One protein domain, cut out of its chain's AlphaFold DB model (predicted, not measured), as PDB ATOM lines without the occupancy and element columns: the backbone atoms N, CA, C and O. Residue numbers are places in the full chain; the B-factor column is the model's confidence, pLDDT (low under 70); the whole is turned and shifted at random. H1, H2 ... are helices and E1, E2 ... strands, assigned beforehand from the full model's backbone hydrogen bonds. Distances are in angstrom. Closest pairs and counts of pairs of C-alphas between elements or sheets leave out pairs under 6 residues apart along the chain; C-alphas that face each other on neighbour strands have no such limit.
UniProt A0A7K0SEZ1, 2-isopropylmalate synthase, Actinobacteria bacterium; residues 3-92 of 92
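What this domain is: This is residues 3 to 92 of the 92 residues of the protein "2-isopropylmalate synthase" of Actinobacteria bacterium (UniProt A0A7K0SEZ1). A twisted sheet of three strands, E2, E3 and E4, curls round one helix, H2, which lies at the core. A second helix, H1, packs on H2 with its residues 18 to 22 and only grazes the sheet, while residues 3 to 8, at the beginning of the printed part, stick out free of the body. The printed part has 90 residues, with two named helices and four named strands in the order E1, H1, E2, E3, E4, H2; the sheet order is E2, E3, E4, all antiparallel, and the class is mixed, helices and strands. The whole is compact, with a radius of gyration of the C-alphas of 13.2 A and spans of 41 by 28 by 27 A.

Where its parts are: E1 is residues 7 to 9, with C-alpha 7 at (207.435, -45.808, 76.089). H1 is residues 18 to 29, 16.5 A from first to last C-alpha. E2, residues 36 to 44, is 24.3 A long and bends by 57 degrees at residue 39. E3, residues 53 to 61, measures 23.9 A, and E4, residues 64 to 72, measures 26.1 A. H2, residues 75 to 90, is 22.9 A long and ends with C-alpha 90 at (193.676, -58.453, 72.661).

How they stand to each other: E2, E3 and E4 form a meander, each strand the antiparallel neighbour of the one before, with E2 and E4 as edge strands. The hairpin of E2 and E3 has N 38 and O 58 within hydrogen-bond range at 2.8 A. The hairpin of E3 and E4 has N 57 and O 68 within range at 2.9 A. H2 is on one face of this sheet, an arrangement in two layers. Its closest C-alphas to E4 are those of Ser 86 and Gly 68, 3.9 A apart; to E3, those of Ala 79 and Ala 55, 5.1 A apart. H1 touches H2 with residues 18 to 22 alone, the closest C-alphas being those of Ile 19 and Leu 80, 6.4 A apart. They run the same way at a shallow tilt of 34 degrees, only just short of steep. In H1 and H2 every O i to N i+4 pair is within hydrogen-bond range. E1 pairs with no named strand, but its residues 7 to 8 pair antiparallel with residues 3 to 4; E1 is apart from H1 and from H2.

The domain as a whole: The C-alphas of Lys 32 and Gly 48 are the two farthest apart, at 41.1 A. The printed part has no cut and no long link; those from E3 to E4 and from E4 to H2 are tight. The mean pLDDT of the printed part is 96.3, and no printed residue is under 70.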
ATOM      1  N   ILE A   3     206.379 -51.014  79.919       93.69
ATOM      2  CA  ILE A   3     206.626 -50.490  78.576       93.69
ATOM      3  C   ILE A   3     205.318 -50.595  77.804       93.69
ATOM      4  O   ILE A   3     204.825 -51.695  77.567       93.69
ATOM      5  N   ASP A   4     204.778 -49.449  77.418       93.06
ATOM      6  CA  ASP A   4     203.568 -49.318  76.612       93.06
ATOM      7  C   ASP A   4     203.948 -48.617  75.308       93.06
ATOM      8  O   ASP A   4     204.471 -47.503  75.332       93.06
ATOM      9  N   ASN A   5     203.768 -49.300  74.175       92.88
ATOM     10  CA  ASN A   5     204.158 -48.802  72.853       92.88
ATOM     11  C   ASN A   5     205.598 -48.243  72.811       92.88
ATOM     12  O   ASN A   5     205.845 -47.153  72.303       92.88
ATOM     13  N   GLN A   6     206.556 -48.997  73.369       94.31
ATOM     14  CA  GLN A   6     207.980 -48.627  73.501       94.31
ATOM     15  C   GLN A   6     208.272 -47.431  74.429       94.31
ATOM     16  O   GLN A   6     209.425 -47.027  74.570       94.31
ATOM     17  N   VAL A   7     207.267 -46.890  75.119       95.69
ATOM     18  CA  VAL A   7     207.435 -45.808  76.089       95.69
ATOM     19  C   VAL A   7     207.387 -46.377  77.502       95.69
ATOM     20  O   VAL A   7     206.414 -47.017  77.896       95.69
ATOM     21  N   SER A   8     208.430 -46.115  78.294       95.88
ATOM     22  CA  SER A   8     208.428 -46.477  79.713       95.88
ATOM     23  C   SER A   8     207.441 -45.609  80.503       95.88
ATOM     24  O   SER A   8     207.427 -44.379  80.397       95.88
ATOM     25  N   LYS A   9     206.616 -46.264  81.323       94.56
ATOM     26  CA  LYS A   9     205.639 -45.658  82.228       94.56
ATOM     27  C   LYS A   9     205.853 -46.177  83.649       94.56
ATOM     28  O   LYS A   9     205.926 -47.384  83.908       94.56
ATOM     29  N   LYS A  10     205.899 -45.256  84.612       96.31
ATOM     30  CA  LYS A  10     205.830 -45.579  86.043       96.31
ATOM     31  C   LYS A  10     204.395 -45.402  86.511       96.31
ATOM     32  O   LYS A  10     203.909 -44.283  86.603       96.31
ATOM     33  N   LEU A  11     203.743 -46.523  86.791       95.75
ATOM     34  CA  LEU A  11     202.364 -46.581  87.257       95.75
ATOM     35  C   LEU A  11     202.314 -47.249  88.632       95.75
ATOM     36  O   LEU A  11     203.184 -48.061  88.964       95.75
ATOM     37  N   SER A  12     201.306 -46.905  89.426       95.25
ATOM     38  CA  SER A  12     201.096 -47.445  90.767       95.25
ATOM     39  C   SER A  12     199.612 -47.685  91.028       95.25
ATOM     40  O   SER A  12     198.744 -47.039  90.446       95.25
ATOM     41  N   GLY A  13     199.322 -48.655  91.886       94.94
ATOM     42  CA  GLY A  13     197.965 -49.052  92.230       94.94
ATOM     43  C   GLY A  13     197.971 -50.080  93.351       94.94
ATOM     44  O   GLY A  13     199.030 -50.521  93.804       94.94
ATOM     45  N   LYS A  14     196.780 -50.418  93.836       97.25
ATOM     46  CA  LYS A  14     196.569 -51.322  94.971       97.25
ATOM     47  C   LYS A  14     195.499 -52.349  94.626       97.25
ATOM     48  O   LYS A  14     194.653 -52.109  93.774       97.25
ATOM     49  N   GLY A  15     195.533 -53.476  95.322       96.06
ATOM     50  CA  GLY A  15     194.553 -54.549  95.221       96.06
ATOM     51  C   GLY A  15     194.863 -55.635  96.246       96.06
ATOM     52  O   GLY A  15     195.903 -55.590  96.900       96.06
ATOM     53  N   ASN A  16     193.986 -56.630  96.359       95.19
ATOM     54  CA  ASN A  16     194.085 -57.700  97.367       95.19
ATOM     55  C   ASN A  16     195.198 -58.733  97.084       95.19
ATOM     56  O   ASN A  16     195.256 -59.783  97.712       95.19
ATOM     57  N   GLY A  17     196.068 -58.446  96.120       96.88
ATOM     58  CA  GLY A  17     197.195 -59.265  95.700       96.88
ATOM     59  C   GLY A  17     197.869 -58.649  94.470       96.88
ATOM     60  O   GLY A  17     197.324 -57.701  93.892       96.88
ATOM     61  N   PRO A  18     199.030 -59.170  94.034       97.12
ATOM     62  CA  PRO A  18     199.793 -58.592  92.926       97.12
ATOM     63  C   PRO A  18     199.003 -58.510  91.616       97.12
ATOM     64  O   PRO A  18     199.017 -57.473  90.962       97.12
ATOM     65  N   ILE A  19     198.256 -59.568  91.271       97.81
ATOM     66  CA  ILE A  19     197.421 -59.609  90.059       97.81
ATOM     67  C   ILE A  19     196.315 -58.552  90.141       97.81
ATOM     68  O   ILE A  19     196.162 -57.750  89.226       97.81
ATOM     69  N   ALA A  20     195.582 -58.493  91.258       98.00
ATOM     70  CA  ALA A  20     194.504 -57.521  91.447       98.00
ATOM     71  C   ALA A  20     195.017 -56.072  91.402       98.00
ATOM     72  O   ALA A  20     194.408 -55.218  90.759       98.00
ATOM     73  N   ALA A  21     196.162 -55.797  92.037       98.19
ATOM     74  CA  ALA A  21     196.802 -54.487  91.982       98.19
ATOM     75  C   ALA A  21     197.226 -54.128  90.552       98.19
ATOM     76  O   ALA A  21     197.039 -52.994  90.117       98.19
ATOM     77  N   PHE A  22     197.755 -55.095  89.804       97.81
ATOM     78  CA  PHE A  22     198.163 -54.892  88.422       97.81
ATOM     79  C   PHE A  22     196.981 -54.629  87.486       97.81
ATOM     80  O   PHE A  22     197.032 -53.697  86.688       97.81
ATOM     81  N   VAL A  23     195.885 -55.374  87.631       97.94
ATOM     82  CA  VAL A  23     194.637 -55.129  86.894       97.94
ATOM     83  C   VAL A  23     194.100 -53.726  87.187       97.94
ATOM     84  O   VAL A  23     193.729 -53.010  86.260       97.94
ATOM     85  N   ALA A  24     194.123 -53.291  88.452       98.12
ATOM     86  CA  ALA A  24     193.718 -51.936  88.823       98.12
ATOM     87  C   ALA A  24     194.606 -50.862  88.168       98.12
ATOM     88  O   ALA A  24     194.088 -49.855  87.684       98.12
ATOM     89  N   ILE A  25     195.924 -51.087  88.104       98.00
ATOM     90  CA  ILE A  25     196.868 -50.204  87.401       98.00
ATOM     91  C   ILE A  25     196.513 -50.102  85.917       98.00
ATOM     92  O   ILE A  25     196.381 -48.994  85.398       98.00
ATOM     93  N   VAL A  26     196.337 -51.243  85.245       97.06
ATOM     94  CA  VAL A  26     196.029 -51.293  83.809       97.06
ATOM     95  C   VAL A  26     194.699 -50.610  83.516       97.06
ATOM     96  O   VAL A  26     194.650 -49.777  82.624       97.06
ATOM     97  N   ASN A  27     193.647 -50.882  84.288       97.38
ATOM     98  CA  ASN A  27     192.341 -50.247  84.086       97.38
ATOM     99  C   ASN A  27     192.340 -48.749  84.404       97.38
ATOM    100  O   ASN A  27     191.547 -48.010  83.831       97.38
ATOM    101  N   SER A  28     193.215 -48.288  85.301       97.25
ATOM    102  CA  SER A  28     193.371 -46.852  85.561       97.25
ATOM    103  C   SER A  28     194.114 -46.146  84.424       97.25
ATOM    104  O   SER A  28     193.799 -45.002  84.109       97.25
ATOM    105  N   HIS A  29     195.099 -46.818  83.817       96.12
ATOM    106  CA  HIS A  29     195.895 -46.295  82.699       96.12
ATOM    107  C   HIS A  29     195.143 -46.372  81.362       96.12
ATOM    108  O   HIS A  29     195.112 -45.395  80.626       96.12
ATOM    109  N   GLU A  30     194.467 -47.491  81.093       95.88
ATOM    110  CA  GLU A  30     193.693 -47.762  79.876       95.88
ATOM    111  C   GLU A  30     192.269 -48.256  80.205       95.88
ATOM    112  O   GLU A  30     191.959 -49.448  80.079       95.88
ATOM    113  N   PRO A  31     191.347 -47.348  80.583       96.56
ATOM    114  CA  PRO A  31     189.990 -47.713  81.006       96.56
ATOM    115  C   PRO A  31     189.178 -48.473  79.952       96.56
ATOM    116  O   PRO A  31     188.277 -49.239  80.289       96.56
ATOM    117  N   LYS A  32     189.502 -48.290  78.665       96.44
ATOM    118  CA  LYS A  32     188.825 -48.962  77.544       96.44
ATOM    119  C   LYS A  32     189.033 -50.476  77.538       96.44
ATOM    120  O   LYS A  32     188.216 -51.186  76.960       96.44
ATOM    121  N   LEU A  33     190.110 -50.968  78.156       96.81
ATOM    122  CA  LEU A  33     190.377 -52.400  78.228       96.81
ATOM    123  C   LEU A  33     189.403 -53.117  79.162       96.81
ATOM    124  O   LEU A  33     189.119 -54.282  78.909       96.81
ATOM    125  N   ASN A  34     188.889 -52.448  80.205       97.19
ATOM    126  CA  ASN A  34     188.026 -53.046  81.233       97.19
ATOM    127  C   ASN A  34     188.470 -54.477  81.613       97.19
ATOM    128  O   ASN A  34     187.688 -55.426  81.580       97.19
ATOM    129  N   LEU A  35     189.769 -54.629  81.878       98.38
ATOM    130  CA  LEU A  35     190.433 -55.900  82.111       98.38
ATOM    131  C   LEU A  35     189.866 -56.567  83.363       98.38
ATOM    132  O   LEU A  35     189.857 -55.974  84.447       98.38
ATOM    133  N   ARG A  36     189.473 -57.831  83.228       98.19
ATOM    134  CA  ARG A  36     189.058 -58.696  84.334       98.19
ATOM    135  C   ARG A  36     189.721 -60.055  84.188       98.19
ATOM    136  O   ARG A  36     189.722 -60.624  83.105       98.19
ATOM    137  N   VAL A  37     190.256 -60.583  85.283       98.19
ATOM    138  CA  VAL A  37     190.733 -61.971  85.339       98.19
ATOM    139  C   VAL A  37     189.537 -62.869  85.637       98.19
ATOM    140  O   VAL A  37     188.794 -62.596  86.581       98.19
ATOM    141  N   LEU A  38     189.346 -63.895  84.815       98.50
ATOM    142  CA  LEU A  38     188.269 -64.875  84.930       98.50
ATOM    143  C   LEU A  38     188.760 -66.168  85.579       98.50
ATOM    144  O   LEU A  38     188.086 -66.688  86.463       98.50
ATOM    145  N   ASP A  39     189.945 -66.637  85.183       98.44
ATOM    146  CA  ASP A  39     190.540 -67.863  85.707       98.44
ATOM    147  C   ASP A  39     192.071 -67.758  85.792       98.44
ATOM    148  O   ASP A  39     192.709 -66.955  85.097       98.44
ATOM    149  N   TYR A  40     192.657 -68.563  86.674       98.00
ATOM    150  CA  TYR A  40     194.081 -68.591  86.980       98.00
ATOM    151  C   TYR A  40     194.545 -70.019  87.260       98.00
ATOM    152  O   TYR A  40     194.112 -70.651  88.223       98.00
ATOM    153  N   TYR A  41     195.522 -70.474  86.477       98.44
ATOM    154  CA  TYR A  41     196.269 -71.696  86.745       98.44
ATOM    155  C   TYR A  41     197.760 -71.417  86.745       98.44
ATOM    156  O   TYR A  41     198.269 -70.647  85.931       98.44
ATOM    157  N   GLU A  42     198.483 -72.101  87.619       98.00
ATOM    158  CA  GLU A  42     199.934 -72.042  87.658       98.00
ATOM    159  C   GLU A  42     200.507 -73.395  88.065       98.00
ATOM    160  O   GLU A  42     199.923 -74.115  88.876       98.00
ATOM    161  N   HIS A  43     201.656 -73.742  87.494       97.31
ATOM    162  CA  HIS A  43     202.434 -74.892  87.933       97.31
ATOM    163  C   HIS A  43     203.936 -74.644  87.792       97.31
ATOM    164  O   HIS A  43     204.387 -73.791  87.024       97.31
ATOM    165  N   ALA A  44     204.718 -75.426  88.532       96.88
ATOM    166  CA  ALA A  44     206.165 -75.450  88.392       96.88
ATOM    167  C   ALA A  44     206.575 -76.235  87.134       96.88
ATOM    168  O   ALA A  44     206.075 -77.331  86.886       96.88
ATOM    169  N   LEU A  45     207.504 -75.689  86.354       95.00
ATOM    170  CA  LEU A  45     208.086 -76.315  85.159       95.00
ATOM    171  C   LEU A  45     209.235 -77.275  85.484       95.00
ATOM    172  O   LEU A  45     209.630 -78.083  84.647       95.00
ATOM    173  N   SER A  46     209.800 -77.166  86.680       91.00
ATOM    174  CA  SER A  46     210.845 -78.044  87.197       91.00
ATOM    175  C   SER A  46     210.735 -78.145  88.717       91.00
ATOM    176  O   SER A  46     209.918 -77.466  89.337       91.00
ATOM    177  N   ALA A  47     211.531 -79.022  89.323       88.69
ATOM    178  CA  ALA A  47     211.651 -79.137  90.774       88.69
ATOM    179  C   ALA A  47     212.917 -78.420  91.262       88.69
ATOM    180  O   ALA A  47     213.863 -78.262  90.495       88.69
ATOM    181  N   GLY A  48     212.951 -78.046  92.544       86.25
ATOM    182  CA  GLY A  48     214.101 -77.378  93.163       86.25
ATOM    183  C   GLY A  48     213.885 -75.882  93.397       86.25
ATOM    184  O   GLY A  48     212.877 -75.310  92.993       86.25
ATOM    185  N   GLY A  49     214.825 -75.247  94.103       80.31
ATOM    186  CA  GLY A  49     214.748 -73.816  94.439       80.31
ATOM    187  C   GLY A  49     214.936 -72.878  93.240       80.31
ATOM    188  O   GLY A  49     214.614 -71.700  93.326       80.31
ATOM    189  N   ASP A  50     215.435 -73.403  92.124       83.81
ATOM    190  CA  ASP A  50     215.607 -72.741  90.829       83.81
ATOM    191  C   ASP A  50     214.461 -73.046  89.848       83.81
ATOM    192  O   ASP A  50     214.542 -72.723  88.657       83.81
ATOM    193  N   ALA A  51     213.380 -73.661  90.339       89.75
ATOM    194  CA  ALA A  51     212.215 -73.970  89.532       89.75
ATOM    195  C   ALA A  51     211.574 -72.715  88.930       89.75
ATOM    196  O   ALA A  51     211.406 -71.688  89.586       89.75
ATOM    197  N   LYS A  52     211.172 -72.817  87.660       94.44
ATOM    198  CA  LYS A  52     210.361 -71.787  87.000       94.44
ATOM    199  C   LYS A  52     208.883 -72.080  87.188       94.44
ATOM    200  O   LYS A  52     208.486 -73.240  87.167       94.44
ATOM    201  N   ALA A  53     208.074 -71.039  87.282       97.06
ATOM    202  CA  ALA A  53     206.625 -71.128  87.214       97.06
ATOM    203  C   ALA A  53     206.138 -70.829  85.792       97.06
ATOM    204  O   ALA A  53     206.681 -69.956  85.106       97.06
ATOM    205  N   ALA A  54     205.102 -71.545  85.363       98.38
ATOM    206  CA  ALA A  54     204.274 -71.193  84.220       98.38
ATOM    207  C   ALA A  54     202.877 -70.832  84.722       98.38
ATOM    208  O   ALA A  54     202.193 -71.674  85.302       98.38
ATOM    209  N   ALA A  55     202.465 -69.591  84.472       98.69
ATOM    210  CA  ALA A  55     201.148 -69.074  84.801       98.69
ATOM    211  C   ALA A  55     200.302 -68.911  83.533       98.69
ATOM    212  O   ALA A  55     200.791 -68.461  82.490       98.69
ATOM    213  N   TYR A  56     199.023 -69.236  83.659       98.69
ATOM    214  CA  TYR A  56     198.001 -69.186  82.626       98.69
ATOM    215  C   TYR A  56     196.837 -68.376  83.189       98.69
ATOM    216  O   TYR A  56     196.253 -68.762  84.202       98.69
ATOM    217  N   LEU A  57     196.520 -67.247  82.561       98.56
ATOM    218  CA  LEU A  57     195.382 -66.425  82.958       98.56
ATOM    219  C   LEU A  57     194.374 -66.327  81.827       98.56
ATOM    220  O   LEU A  57     194.732 -65.980  80.700       98.56
ATOM    221  N   GLU A  58     193.118 -66.583  82.162       98.81
ATOM    222  CA  GLU A  58     191.983 -66.225  81.329       98.81
ATOM    223  C   GLU A  58     191.528 -64.816  81.702       98.81
ATOM    224  O   GLU A  58     191.220 -64.539  82.862       98.81
ATOM    225  N   CYS A  59     191.494 -63.918  80.724       98.69
ATOM    226  CA  CYS A  59     191.148 -62.519  80.924       98.69
ATOM    227  C   CYS A  59     190.024 -62.095  79.977       98.69
ATOM    228  O   CYS A  59     190.109 -62.304  78.768       98.69
ATOM    229  N   GLU A  60     189.011 -61.419  80.508       98.62
ATOM    230  CA  GLU A  60     188.081 -60.615  79.718       98.62
ATOM    231  C   GLU A  60     188.704 -59.236  79.478       98.62
ATOM    232  O   GLU A  60     189.099 -58.550  80.423       98.62
ATOM    233  N   ILE A  61     188.815 -58.842  78.210       98.50
ATOM    234  CA  ILE A  61     189.406 -57.579  77.766       98.50
ATOM    235  C   ILE A  61     188.524 -57.007  76.662       98.50
ATOM    236  O   ILE A  61     188.293 -57.654  75.640       98.50
ATOM    237  N   ALA A  62     188.009 -55.799  76.881       97.50
ATOM    238  CA  ALA A  62     187.090 -55.101  75.986       97.50
ATOM    239  C   ALA A  62     185.909 -55.992  75.531       97.50
ATOM    240  O   ALA A  62     185.509 -55.979  74.368       97.50
ATOM    241  N   GLY A  63     185.373 -56.801  76.457       97.38
ATOM    242  CA  GLY A  63     184.226 -57.687  76.224       97.38
ATOM    243  C   GLY A  63     184.532 -59.000  75.490       97.38
ATOM    244  O   GLY A  63     183.601 -59.705  75.110       97.38
ATOM    245  N   LYS A  64     185.807 -59.347  75.270       98.25
ATOM    246  CA  LYS A  64     186.232 -60.626  74.676       98.25
ATOM    247  C   LYS A  64     187.186 -61.370  75.604       98.25
ATOM    248  O   LYS A  64     187.938 -60.746  76.343       98.25
ATOM    249  N   VAL A  65     187.172 -62.699  75.538       98.50
ATOM    250  CA  VAL A  65     188.016 -63.557  76.379       98.50
ATOM    251  C   VAL A  65     189.320 -63.907  75.663       98.50
ATOM    252  O   VAL A  65     189.312 -64.339  74.508       98.50
ATOM    253  N   TYR A  66     190.439 -63.747  76.367       98.69
ATOM    254  CA  TYR A  66     191.781 -64.064  75.898       98.69
ATOM    255  C   TYR A  66     192.565 -64.816  76.963       98.69
ATOM    256  O   TYR A  66     192.532 -64.475  78.141       98.69
ATOM    257  N   TRP A  67     193.360 -65.785  76.518       98.62
ATOM    258  CA  TRP A  67     194.311 -66.483  77.374       98.62
ATOM    259  C   TRP A  67     195.700 -65.863  77.266       98.62
ATOM    260  O   TRP A  67     196.220 -65.658  76.167       98.62
ATOM    261  N   GLY A  68     196.324 -65.605  78.404       98.62
ATOM    262  CA  GLY A  68     197.701 -65.152  78.513       98.62
ATOM    263  C   GLY A  68     198.567 -66.184  79.218       98.62
ATOM    264  O   GLY A  68     198.111 -66.865  80.132       98.62
ATOM    265  N   VAL A  69     199.823 -66.293  78.789       98.69
ATOM    266  CA  VAL A  69     200.807 -67.198  79.394       98.69
ATOM    267  C   VAL A  69     202.057 -66.417  79.760       98.69
ATOM    268  O   VAL A  69     202.513 -65.567  78.990       98.69
ATOM    269  N   GLY A  70     202.609 -66.706  80.933       98.44
ATOM    270  CA  GLY A  70     203.811 -66.080  81.457       98.44
ATOM    271  C   GLY A  70     204.687 -67.106  82.158       98.44
ATOM    272  O   GLY A  70     204.194 -67.954  82.892       98.44
ATOM    273  N   ILE A  71     205.992 -67.032  81.903       98.12
ATOM    274  CA  ILE A  71     206.989 -67.921  82.500       98.12
ATOM    275  C   ILE A  71     208.045 -67.071  83.197       98.12
ATOM    276  O   ILE A  71     208.602 -66.133  82.607       98.12
ATOM    277  N   ASP A  72     208.315 -67.397  84.457       97.56
ATOM    278  CA  ASP A  72     209.322 -66.727  85.274       97.56
ATOM    279  C   ASP A  72     209.715 -67.587  86.492       97.56
ATOM    280  O   ASP A  72     208.885 -68.356  86.968       97.56
ATOM    281  N   PRO A  73     210.945 -67.470  87.027       95.75
ATOM    282  CA  PRO A  73     211.294 -68.048  88.331       95.75
ATOM    283  C   PRO A  73     210.394 -67.579  89.485       95.75
ATOM    284  O   PRO A  73     210.172 -68.316  90.438       95.75
ATOM    285  N   SER A  74     209.857 -66.359  89.413       95.56
ATOM    286  CA  SER A  74     208.876 -65.851  90.373       95.56
ATOM    287  C   SER A  74     207.458 -66.152  89.896       95.56
ATOM    288  O   SER A  74     207.047 -65.655  88.848       95.56
ATOM    289  N   THR A  75     206.674 -66.876  90.698       95.81
ATOM    290  CA  THR A  75     205.235 -67.113  90.454       95.81
ATOM    291  C   THR A  75     204.474 -65.805  90.232       95.81
ATOM    292  O   THR A  75     203.734 -65.622  89.267       95.81
ATOM    293  N   THR A  76     204.765 -64.799  91.062       97.06
ATOM    294  CA  THR A  76     204.174 -63.464  90.921       97.06
ATOM    295  C   THR A  76     204.519 -62.844  89.569       97.06
ATOM    296  O   THR A  76     203.633 -62.361  88.869       97.06
ATOM    297  N   THR A  77     205.787 -62.876  89.160       97.19
ATOM    298  CA  THR A  77     206.206 -62.303  87.875       97.19
ATOM    299  C   THR A  77     205.643 -63.097  86.693       97.19
ATOM    300  O   THR A  77     205.258 -62.490  85.691       97.19
ATOM    301  N   ALA A  78     205.552 -64.425  86.798       98.38
ATOM    302  CA  ALA A  78     204.943 -65.289  85.792       98.38
ATOM    303  C   ALA A  78     203.470 -64.908  85.574       98.38
ATOM    304  O   ALA A  78     203.066 -64.657  84.436       98.38
ATOM    305  N   ALA A  79     202.700 -64.737  86.649       98.31
ATOM    306  CA  ALA A  79     201.310 -64.293  86.578       98.31
ATOM    307  C   ALA A  79     201.160 -62.894  85.950       98.31
ATOM    308  O   ALA A  79     200.316 -62.691  85.076       98.31
ATOM    309  N   LEU A  80     202.008 -61.925  86.320       98.06
ATOM    310  CA  LEU A  80     201.972 -60.584  85.715       98.06
ATOM    311  C   LEU A  80     202.303 -60.620  84.215       98.06
ATOM    312  O   LEU A  80     201.644 -59.954  83.414       98.06
ATOM    313  N   LYS A  81     203.283 -61.436  83.809       98.31
ATOM    314  CA  LYS A  81     203.605 -61.671  82.393       98.31
ATOM    315  C   LYS A  81     202.435 -62.301  81.639       98.31
ATOM    316  O   LYS A  81     202.182 -61.907  80.505       98.31
ATOM    317  N   ALA A  82     201.712 -63.234  82.255       98.69
ATOM    318  CA  ALA A  82     200.517 -63.829  81.666       98.69
ATOM    319  C   ALA A  82     199.408 -62.785  81.451       98.69
ATOM    320  O   ALA A  82     198.854 -62.723  80.355       98.69
ATOM    321  N   VAL A  83     199.160 -61.878  82.404       98.38
ATOM    322  CA  VAL A  83     198.236 -60.746  82.184       98.38
ATOM    323  C   VAL A  83     198.676 -59.907  80.976       98.38
ATOM    324  O   VAL A  83     197.884 -59.690  80.062       98.38
ATOM    325  N   ILE A  84     199.947 -59.493  80.915       97.81
ATOM    326  CA  ILE A  84     200.484 -58.709  79.785       97.81
ATOM    327  C   ILE A  84     200.324 -59.464  78.458       97.81
ATOM    328  O   ILE A  84     199.926 -58.879  77.453       97.81
ATOM    329  N   SER A  85     200.584 -60.772  78.452       98.56
ATOM    330  CA  SER A  85     200.399 -61.641  77.288       98.56
ATOM    331  C   SER A  85     198.950 -61.617  76.787       98.56
ATOM    332  O   SER A  85     198.725 -61.446  75.588       98.56
ATOM    333  N   SER A  86     197.960 -61.699  77.686       98.50
ATOM    334  CA  SER A  86     196.539 -61.605  77.316       98.50
ATOM    335  C   SER A  86     196.171 -60.236  76.723       98.50
ATOM    336  O   SER A  86     195.491 -60.184  75.700       98.50
ATOM    337  N   ILE A  87     196.692 -59.138  77.290       97.94
ATOM    338  CA  ILE A  87     196.471 -57.771  76.789       97.94
ATOM    339  C   ILE A  87     197.061 -57.611  75.390       97.94
ATOM    340  O   ILE A  87     196.363 -57.185  74.475       97.94
ATOM    341  N   ASN A  88     198.317 -58.020  75.193       97.50
ATOM    342  CA  ASN A  88     198.990 -57.922  73.897       97.50
ATOM    343  C   ASN A  88     198.279 -58.744  72.812       97.50
ATOM    344  O   ASN A  88     198.278 -58.354  71.648       97.50
ATOM    345  N   ARG A  89     197.651 -59.869  73.178       97.50
ATOM    346  CA  ARG A  89     196.804 -60.646  72.261       97.50
ATOM    347  C   ARG A  89     195.495 -59.936  71.921       97.50
ATOM    348  O   ARG A  89     195.017 -60.109  70.806       97.50
ATOM    349  N   ALA A  90     194.928 -59.177  72.855       96.81
ATOM    350  CA  ALA A  90     193.676 -58.453  72.661       96.81
ATOM    351  C   ALA A  90     193.819 -57.202  71.779       96.81
ATOM    352  O   ALA A  90     192.857 -56.826  71.114       96.81
ATOM    353  N   VAL A  91     194.997 -56.566  71.777       92.75
ATOM    354  CA  VAL A  91     195.276 -55.329  71.014       92.75
ATOM    355  C   VAL A  91     195.991 -55.564  69.677       92.75
ATOM    356  O   VAL A  91     196.374 -54.596  69.021       92.75
ATOM    357  N   ARG A  92     196.210 -56.828  69.298       85.25
ATOM    358  CA  ARG A  92     196.836 -57.203  68.022       85.25
ATOM    359  C   ARG A  92     195.927 -56.928  66.825       85.25
ATOM    360  O   ARG A  92     194.698 -57.112  66.957       85.25
TER     361      ARG A  92